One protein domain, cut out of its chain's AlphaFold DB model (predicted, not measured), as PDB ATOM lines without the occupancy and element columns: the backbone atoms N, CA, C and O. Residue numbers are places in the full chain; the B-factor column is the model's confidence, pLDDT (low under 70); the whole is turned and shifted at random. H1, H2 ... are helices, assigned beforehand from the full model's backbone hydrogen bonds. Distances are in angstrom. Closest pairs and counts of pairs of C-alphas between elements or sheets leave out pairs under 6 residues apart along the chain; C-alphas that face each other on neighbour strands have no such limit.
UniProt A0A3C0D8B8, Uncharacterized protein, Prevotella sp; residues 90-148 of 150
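This is residues 90 to 148 of the 150 residues of an uncharacterized protein of Prevotella sp (UniProt A0A3C0D8B8). Two straight helices, H2 and the longer H3, meet near their ends and make an open V, with the short helix H1 at the far end of the H2 arm. The printed part has 59 residues with three named helices, in the order H1, H2, H3, and no named strand; the class is all helix. The whole is extended, with a radius of gyration of the C-alphas of 19.3 A, and flat, spanning 59 by 34 by 10 A.

H1, residues 90 to 97, and H2, residues 99 to 116, meet only through their link. H2 and H3, residues 118 to 146, touch only at the corner by their link, with residues 113 to 115 of H2 and 120 to 124 of H3. Their closest C-alphas, those of Gly 114 and Arg 121, are 4.5 A apart. Their lines are about perpendicular, at 74 degrees. H1 and H3 are apart. In H1, H2 and H3 every O i to N i+4 pair is within hydrogen-bond range.

H1 begins at C-alpha 90 (-51.530, 43.178, -2.700) and is 10.4 A long. H2 is 25.5 A long. H3 is 42.3 A long and ends at C-alpha 146 (-18.820, 67.398, -39.943).

The C-alphas farthest apart, those of Asn 90 and Lys 148, are 59.6 A apart. The printed part has no cut, and both links are tight. Residues 90 to 109 and 126 to 148 stand free. The pLDDT is under 70 at residues 118, 120 to 122, 124 and 147 to 148.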
ATOM      1  N   ASN A  90     -52.500  44.074  -3.325       97.44
ATOM      2  CA  ASN A  90     -51.530  43.178  -2.700       97.44
ATOM      3  C   ASN A  90     -51.068  42.078  -3.665       97.44
ATOM      4  O   ASN A  90     -49.872  41.820  -3.761       97.44
ATOM      5  N   ALA A  91     -51.989  41.478  -4.426       95.00
ATOM      6  CA  ALA A  91     -51.643  40.497  -5.454       95.00
ATOM      7  C   ALA A  91     -50.722  41.099  -6.530       95.00
ATOM      8  O   ALA A  91     -49.762  40.466  -6.963       95.00
ATOM      9  N   SER A  92     -50.980  42.347  -6.935       95.31
ATOM     10  CA  SER A  92     -50.145  43.047  -7.918       95.31
ATOM     11  C   SER A  92     -48.762  43.381  -7.355       95.31
ATOM     12  O   SER A  92     -47.759  43.194  -8.038       95.31
ATOM     13  N   GLU A  93     -48.686  43.837  -6.105       97.00
ATOM     14  CA  GLU A  93     -47.421  44.115  -5.416       97.00
ATOM     15  C   GLU A  93     -46.584  42.845  -5.223       97.00
ATOM     16  O   GLU A  93     -45.368  42.885  -5.406       97.00
ATOM     17  N   GLU A  94     -47.218  41.704  -4.944       95.88
ATOM     18  CA  GLU A  94     -46.524  40.418  -4.867       95.88
ATOM     19  C   GLU A  94     -45.886  40.054  -6.216       95.88
ATOM     20  O   GLU A  94     -44.706  39.701  -6.270       95.88
ATOM     21  N   VAL A  95     -46.625  40.203  -7.320       94.56
ATOM     22  CA  VAL A  95     -46.087  39.972  -8.672       94.56
ATOM     23  C   VAL A  95     -44.931  40.929  -8.967       94.56
ATOM     24  O   VAL A  95     -43.884  40.496  -9.448       94.56
ATOM     25  N   LEU A  96     -45.078  42.215  -8.634       95.56
ATOM     26  CA  LEU A  96     -44.032  43.217  -8.840       95.56
ATOM     27  C   LEU A  96     -42.765  42.918  -8.035       95.56
ATOM     28  O   LEU A  96     -41.665  43.124  -8.545       95.56
ATOM     29  N   SER A  97     -42.894  42.383  -6.819       94.81
ATOM     30  CA  SER A  97     -41.733  42.041  -5.991       94.81
ATOM     31  C   SER A  97     -40.847  40.950  -6.609       94.81
ATOM     32  O   SER A  97     -39.642  40.937  -6.374       94.81
ATOM     33  N   LYS A  98     -41.418  40.090  -7.465       95.19
ATOM     34  CA  LYS A  98     -40.712  38.999  -8.161       95.19
ATOM     35  C   LYS A  98     -40.141  39.404  -9.522       95.19
ATOM     36  O   LYS A  98     -39.448  38.611 -10.155       95.19
ATOM     37  N   VAL A  99     -40.397  40.626  -9.997       95.19
ATOM     38  CA  VAL A  99     -39.927  41.083 -11.319       95.19
ATOM     39  C   VAL A  99     -38.408  41.016 -11.423       95.19
ATOM     40  O   VAL A  99     -37.884  40.562 -12.438       95.19
ATOM     41  N   GLU A 100     -37.696  41.453 -10.388       93.19
ATOM     42  CA  GLU A 100     -36.234  41.496 -10.427       93.19
ATOM     43  C   GLU A 100     -35.617  40.093 -10.384       93.19
ATOM     44  O   GLU A 100     -34.677  39.808 -11.123       93.19
ATOM     45  N   GLU A 101     -36.204  39.184  -9.603       94.94
ATOM     46  CA  GLU A 101     -35.828  37.769  -9.600       94.94
ATOM     47  C   GLU A 101     -36.015  37.151 -10.991       94.94
ATOM     48  O   GLU A 101     -35.079  36.576 -11.547       94.94
ATOM     49  N   HIS A 102     -37.187  37.340 -11.604       93.75
ATOM     50  CA  HIS A 102     -37.463  36.809 -12.936       93.75
ATOM     51  C   HIS A 102     -36.546  37.393 -14.016       93.75
ATOM     52  O   HIS A 102     -36.129  36.653 -14.908       93.75
ATOM     53  N   LYS A 103     -36.165  38.676 -13.934       94.06
ATOM     54  CA  LYS A 103     -35.144  39.250 -14.830       94.06
ATOM     55  C   LYS A 103     -33.801  38.537 -14.682       94.06
ATOM     56  O   LYS A 103     -33.203  38.167 -15.688       94.06
ATOM     57  N   GLN A 104     -33.344  38.304 -13.451       94.75
ATOM     58  CA  GLN A 104     -32.092  37.582 -13.206       94.75
ATOM     59  C   GLN A 104     -32.156  36.139 -13.715       94.75
ATOM     60  O   GLN A 104     -31.182  35.645 -14.278       94.75
ATOM     61  N   THR A 105     -33.294  35.461 -13.547       93.88
ATOM     62  CA  THR A 105     -33.509  34.127 -14.117       93.88
ATOM     63  C   THR A 105     -33.390  34.153 -15.639       93.88
ATOM     64  O   THR A 105     -32.691  33.312 -16.197       93.88
ATOM     65  N   VAL A 106     -34.016  35.127 -16.309       93.88
ATOM     66  CA  VAL A 106     -33.938  35.275 -17.772       93.88
ATOM     67  C   VAL A 106     -32.495  35.472 -18.235       93.88
ATOM     68  O   VAL A 106     -32.081  34.803 -19.179       93.88
ATOM     69  N   GLU A 107     -31.716  36.330 -17.572       93.25
ATOM     70  CA  GLU A 107     -30.304  36.543 -17.924       93.25
ATOM     71  C   GLU A 107     -29.470  35.264 -17.755       93.25
ATOM     72  O   GLU A 107     -28.799  34.845 -18.695       93.25
ATOM     73  N   LYS A 108     -29.607  34.551 -16.630       93.19
ATOM     74  CA  LYS A 108     -28.912  33.265 -16.423       93.19
ATOM     75  C   LYS A 108     -29.305  32.210 -17.457       93.19
ATOM     76  O   LYS A 108     -28.466  31.436 -17.908       93.19
ATOM     77  N   CYS A 109     -30.577  32.164 -17.852       89.81
ATOM     78  CA  CYS A 109     -31.024  31.265 -18.913       89.81
ATOM     79  C   CYS A 109     -30.391  31.618 -20.266       89.81
ATOM     80  O   CYS A 109     -30.035  30.701 -21.000       89.81
ATOM     81  N   LYS A 110     -30.216  32.907 -20.597       86.50
ATOM     82  CA  LYS A 110     -29.509  33.324 -21.822       86.50
ATOM     83  C   LYS A 110     -28.041  32.901 -21.802       86.50
ATOM     84  O   LYS A 110     -27.566  32.379 -22.805       86.50
ATOM     85  N   GLU A 111     -27.351  33.091 -20.677       87.31
ATOM     86  CA  GLU A 111     -25.957  32.652 -20.503       87.31
ATOM     87  C   GLU A 111     -25.828  31.140 -20.730       87.31
ATOM     88  O   GLU A 111     -25.056  30.700 -21.581       87.31
ATOM     89  N   LEU A 112     -26.667  30.346 -20.056       87.06
ATOM     90  CA  LEU A 112     -26.686  28.889 -20.206       87.06
ATOM     91  C   LEU A 112     -27.021  28.449 -21.635       87.06
ATOM     92  O   LEU A 112     -26.416  27.508 -22.141       87.06
ATOM     93  N   LEU A 113     -27.959  29.115 -22.310       83.12
ATOM     94  CA  LEU A 113     -28.260  28.827 -23.714       83.12
ATOM     95  C   LEU A 113     -27.072  29.146 -24.631       83.12
ATOM     96  O   LEU A 113     -26.814  28.386 -25.558       83.12
ATOM     97  N   GLY A 114     -26.309  30.206 -24.355       77.50
ATOM     98  CA  GLY A 114     -25.066  30.508 -25.070       77.50
ATOM     99  C   GLY A 114     -23.965  29.457 -24.872       77.50
ATOM    100  O   GLY A 114     -23.126  29.261 -25.756       77.50
ATOM    101  N   GLU A 115     -23.961  28.757 -23.738       78.94
ATOM    102  CA  GLU A 115     -23.031  27.655 -23.467       78.94
ATOM    103  C   GLU A 115     -23.485  26.330 -24.091       78.94
ATOM    104  O   GLU A 115     -22.668  25.600 -24.659       78.94
ATOM    105  N   LEU A 116     -24.780  26.020 -23.993       80.25
ATOM    106  CA  LEU A 116     -25.350  24.718 -24.346       80.25
ATOM    107  C   LEU A 116     -25.763  24.605 -25.819       80.25
ATOM    108  O   LEU A 116     -25.746  23.502 -26.366       80.25
ATOM    109  N   ASP A 117     -26.120  25.714 -26.469       75.19
ATOM    110  CA  ASP A 117     -26.560  25.748 -27.863       75.19
ATOM    111  C   ASP A 117     -25.592  26.580 -28.718       75.19
ATOM    112  O   ASP A 117     -25.554  27.814 -28.684       75.19
ATOM    113  N   THR A 118     -24.799  25.887 -29.540       65.00
ATOM    114  CA  THR A 118     -23.823  26.521 -30.437       65.00
ATOM    115  C   THR A 118     -24.475  27.428 -31.480       65.00
ATOM    116  O   THR A 118     -23.866  28.413 -31.889       65.00
ATOM    117  N   THR A 119     -25.713  27.134 -31.879       70.19
ATOM    118  CA  THR A 119     -26.487  27.911 -32.856       70.19
ATOM    119  C   THR A 119     -26.939  29.240 -32.257       70.19
ATOM    120  O   THR A 119     -26.751  30.283 -32.881       70.19
ATOM    121  N   PHE A 120     -27.446  29.231 -31.016       63.78
ATOM    122  CA  PHE A 120     -27.809  30.450 -30.283       63.78
ATOM    123  C   PHE A 120     -26.587  31.340 -30.025       63.78
ATOM    124  O   PHE A 120     -26.632  32.546 -30.268       63.78
ATOM    125  N   ARG A 121     -25.458  30.743 -29.621       66.19
ATOM    126  CA  ARG A 121     -24.189  31.452 -29.408       66.19
ATOM    127  C   ARG A 121     -23.689  32.165 -30.662       66.19
ATOM    128  O   ARG A 121     -23.243  33.311 -30.591       66.19
ATOM    129  N   ASP A 122     -23.727  31.491 -31.808       67.12
ATOM    130  CA  ASP A 122     -23.240  32.055 -33.067       67.12
ATOM    131  C   ASP A 122     -24.191  33.149 -33.593       67.12
ATOM    132  O   ASP A 122     -23.739  34.153 -34.149       67.12
ATOM    133  N   GLN A 123     -25.496  33.022 -33.328       71.12
ATOM    134  CA  GLN A 123     -26.505  34.031 -33.661       71.12
ATOM    135  C   GLN A 123     -26.401  35.275 -32.759       71.12
ATOM    136  O   GLN A 123     -26.426  36.397 -33.265       71.12
ATOM    137  N   GLN A 124     -26.168  35.100 -31.454       67.12
ATOM    138  CA  GLN A 124     -25.916  36.197 -30.513       67.12
ATOM    139  C   GLN A 124     -24.627  36.956 -30.861       67.12
ATOM    140  O   GLN A 124     -24.656  38.177 -30.991       67.12
ATOM    141  N   LYS A 125     -23.520  36.248 -31.130       70.38
ATOM    142  CA  LYS A 125     -22.260  36.874 -31.578       70.38
ATOM    143  C   LYS A 125     -22.399  37.615 -32.905       70.38
ATOM    144  O   LYS A 125     -21.700  38.602 -33.130       70.38
ATOM    145  N   THR A 126     -23.247  37.126 -33.808       70.31
ATOM    146  CA  THR A 126     -23.518  37.806 -35.079       70.31
ATOM    147  C   THR A 126     -24.296  39.098 -34.843       70.31
ATOM    148  O   THR A 126     -23.886  40.131 -35.366       70.31
ATOM    149  N   ASN A 127     -25.333  39.076 -34.001       72.62
ATOM    150  CA  ASN A 127     -26.090  40.280 -33.645       72.62
ATOM    151  C   ASN A 127     -25.226  41.313 -32.908       72.62
ATOM    152  O   ASN A 127     -25.201  42.467 -33.310       72.62
ATOM    153  N   GLU A 128     -24.423  40.905 -31.921       77.31
ATOM    154  CA  GLU A 128     -23.498  41.817 -31.229       77.31
ATOM    155  C   GLU A 128     -22.486  42.462 -32.190       77.31
ATOM    156  O   GLU A 128     -22.142  43.639 -32.060       77.31
ATOM    157  N   ARG A 129     -22.002  41.708 -33.186       75.69
ATOM    158  CA  ARG A 129     -21.119  42.246 -34.229       75.69
ATOM    159  C   ARG A 129     -21.839  43.218 -35.157       75.69
ATOM    160  O   ARG A 129     -21.223  44.207 -35.546       75.69
ATOM    161  N   LEU A 130     -23.093  42.948 -35.512       71.44
ATOM    162  CA  LEU A 130     -23.912  43.850 -36.320       71.44
ATOM    163  C   LEU A 130     -24.174  45.161 -35.575       71.44
ATOM    164  O   LEU A 130     -23.880  46.214 -36.129       71.44
ATOM    165  N   ASP A 131     -24.561  45.108 -34.301       77.38
ATOM    166  CA  ASP A 131     -24.765  46.304 -33.472       77.38
ATOM    167  C   ASP A 131     -23.477  47.137 -33.354       77.38
ATOM    168  O   ASP A 131     -23.485  48.368 -33.440       77.38
ATOM    169  N   GLN A 132     -22.319  46.487 -33.189       80.69
ATOM    170  CA  GLN A 132     -21.028  47.184 -33.189       80.69
ATOM    171  C   GLN A 132     -20.684  47.795 -34.553       80.69
ATOM    172  O   GLN A 132     -20.051  48.853 -34.606       80.69
ATOM    173  N   MET A 133     -21.061  47.143 -35.656       75.50
ATOM    174  CA  MET A 133     -20.883  47.689 -37.003       75.50
ATOM    175  C   MET A 133     -21.801  48.887 -37.246       75.50
ATOM    176  O   MET A 133     -21.318  49.896 -37.753       75.50
ATOM    177  N   GLU A 134     -23.070  48.819 -36.845       79.00
ATOM    178  CA  GLU A 134     -24.023  49.931 -36.949       79.00
ATOM    179  C   GLU A 134     -23.537  51.151 -36.166       79.00
ATOM    180  O   GLU A 134     -23.453  52.244 -36.723       79.00
ATOM    181  N   ASN A 135     -23.081  50.957 -34.925       80.81
ATOM    182  CA  ASN A 135     -22.531  52.046 -34.115       80.81
ATOM    183  C   ASN A 135     -21.290  52.696 -34.756       80.81
ATOM    184  O   ASN A 135     -21.177  53.923 -34.794       80.81
ATOM    185  N   LYS A 136     -20.368  51.897 -35.309       83.25
ATOM    186  CA  LYS A 136     -19.184  52.424 -36.014       83.25
ATOM    187  C   LYS A 136     -19.552  53.151 -37.307       83.25
ATOM    188  O   LYS A 136     -18.924  54.154 -37.638       83.25
ATOM    189  N   LEU A 137     -20.550  52.665 -38.046       81.50
ATOM    190  CA  LEU A 137     -21.049  53.331 -39.250       81.50
ATOM    191  C   LEU A 137     -21.689  54.676 -38.909       81.50
ATOM    192  O   LEU A 137     -21.415  55.659 -39.595       81.50
ATOM    193  N   ASP A 138     -22.466  54.749 -37.833       82.69
ATOM    194  CA  ASP A 138     -23.055  55.998 -37.348       82.69
ATOM    195  C   ASP A 138     -21.994  57.030 -36.940       82.69
ATOM    196  O   ASP A 138     -22.125  58.218 -37.257       82.69
ATOM    197  N   GLU A 139     -20.910  56.606 -36.285       82.00
ATOM    198  CA  GLU A 139     -19.769  57.480 -35.981       82.00
ATOM    199  C   GLU A 139     -19.078  57.994 -37.250       82.00
ATOM    200  O   GLU A 139     -18.792  59.190 -37.359       82.00
ATOM    201  N   ILE A 140     -18.877  57.129 -38.248       81.62
ATOM    202  CA  ILE A 140     -18.315  57.520 -39.547       81.62
ATOM    203  C   ILE A 140     -19.250  58.501 -40.265       81.62
ATOM    204  O   ILE A 140     -18.791  59.519 -40.784       81.62
ATOM    205  N   PHE A 141     -20.563  58.256 -40.270       79.44
ATOM    206  CA  PHE A 141     -21.543  59.165 -40.867       79.44
ATOM    207  C   PHE A 141     -21.546  60.537 -40.190       79.44
ATOM    208  O   PHE A 141     -21.641  61.557 -40.880       79.44
ATOM    209  N   LYS A 142     -21.409  60.585 -38.861       82.12
ATOM    210  CA  LYS A 142     -21.258  61.840 -38.112       82.12
ATOM    211  C   LYS A 142     -19.974  62.573 -38.502       82.12
ATOM    212  O   LYS A 142     -20.041  63.762 -38.807       82.12
ATOM    213  N   PHE A 143     -18.848  61.867 -38.583       78.94
ATOM    214  CA  PHE A 143     -17.554  62.444 -38.959       78.94
ATOM    215  C   PHE A 143     -17.531  62.979 -40.404       78.94
ATOM    216  O   PHE A 143     -17.037  64.076 -40.675       78.94
ATOM    217  N   VAL A 144     -18.124  62.246 -41.348       80.00
ATOM    218  CA  VAL A 144     -18.234  62.670 -42.755       80.00
ATOM    219  C   VAL A 144     -19.167  63.874 -42.908       80.00
ATOM    220  O   VAL A 144     -18.911  64.745 -43.739       80.00
ATOM    221  N   LYS A 145     -20.237  63.968 -42.106       74.31
ATOM    222  CA  LYS A 145     -21.103  65.157 -42.085       74.31
ATOM    223  C   LYS A 145     -20.388  66.391 -41.537       74.31
ATOM    224  O   LYS A 145     -20.585  67.462 -42.101       74.31
ATOM    225  N   SER A 146     -19.559  66.256 -40.500       76.06
ATOM    226  CA  SER A 146     -18.820  67.398 -39.943       76.06
ATOM    227  C   SER A 146     -17.767  67.960 -40.900       76.06
ATOM    228  O   SER A 146     -17.551  69.162 -40.905       76.06
ATOM    229  N   GLN A 147     -17.168  67.130 -41.762       66.31
ATOM    230  CA  GLN A 147     -16.174  67.577 -42.753       66.31
ATOM    231  C   GLN A 147     -16.768  68.258 -43.998       66.31
ATOM    232  O   GLN A 147     -16.034  68.846 -44.779       66.31
ATOM    233  N   LYS A 148     -18.086  68.170 -44.223       59.19
ATOM    234  CA  LYS A 148     -18.766  68.835 -45.354       59.19
ATOM    235  C   LYS A 148     -19.356  70.208 -44.999       59.19
ATOM    236  O   LYS A 148     -20.035  70.794 -45.839       59.19
TER     237      LYS A 148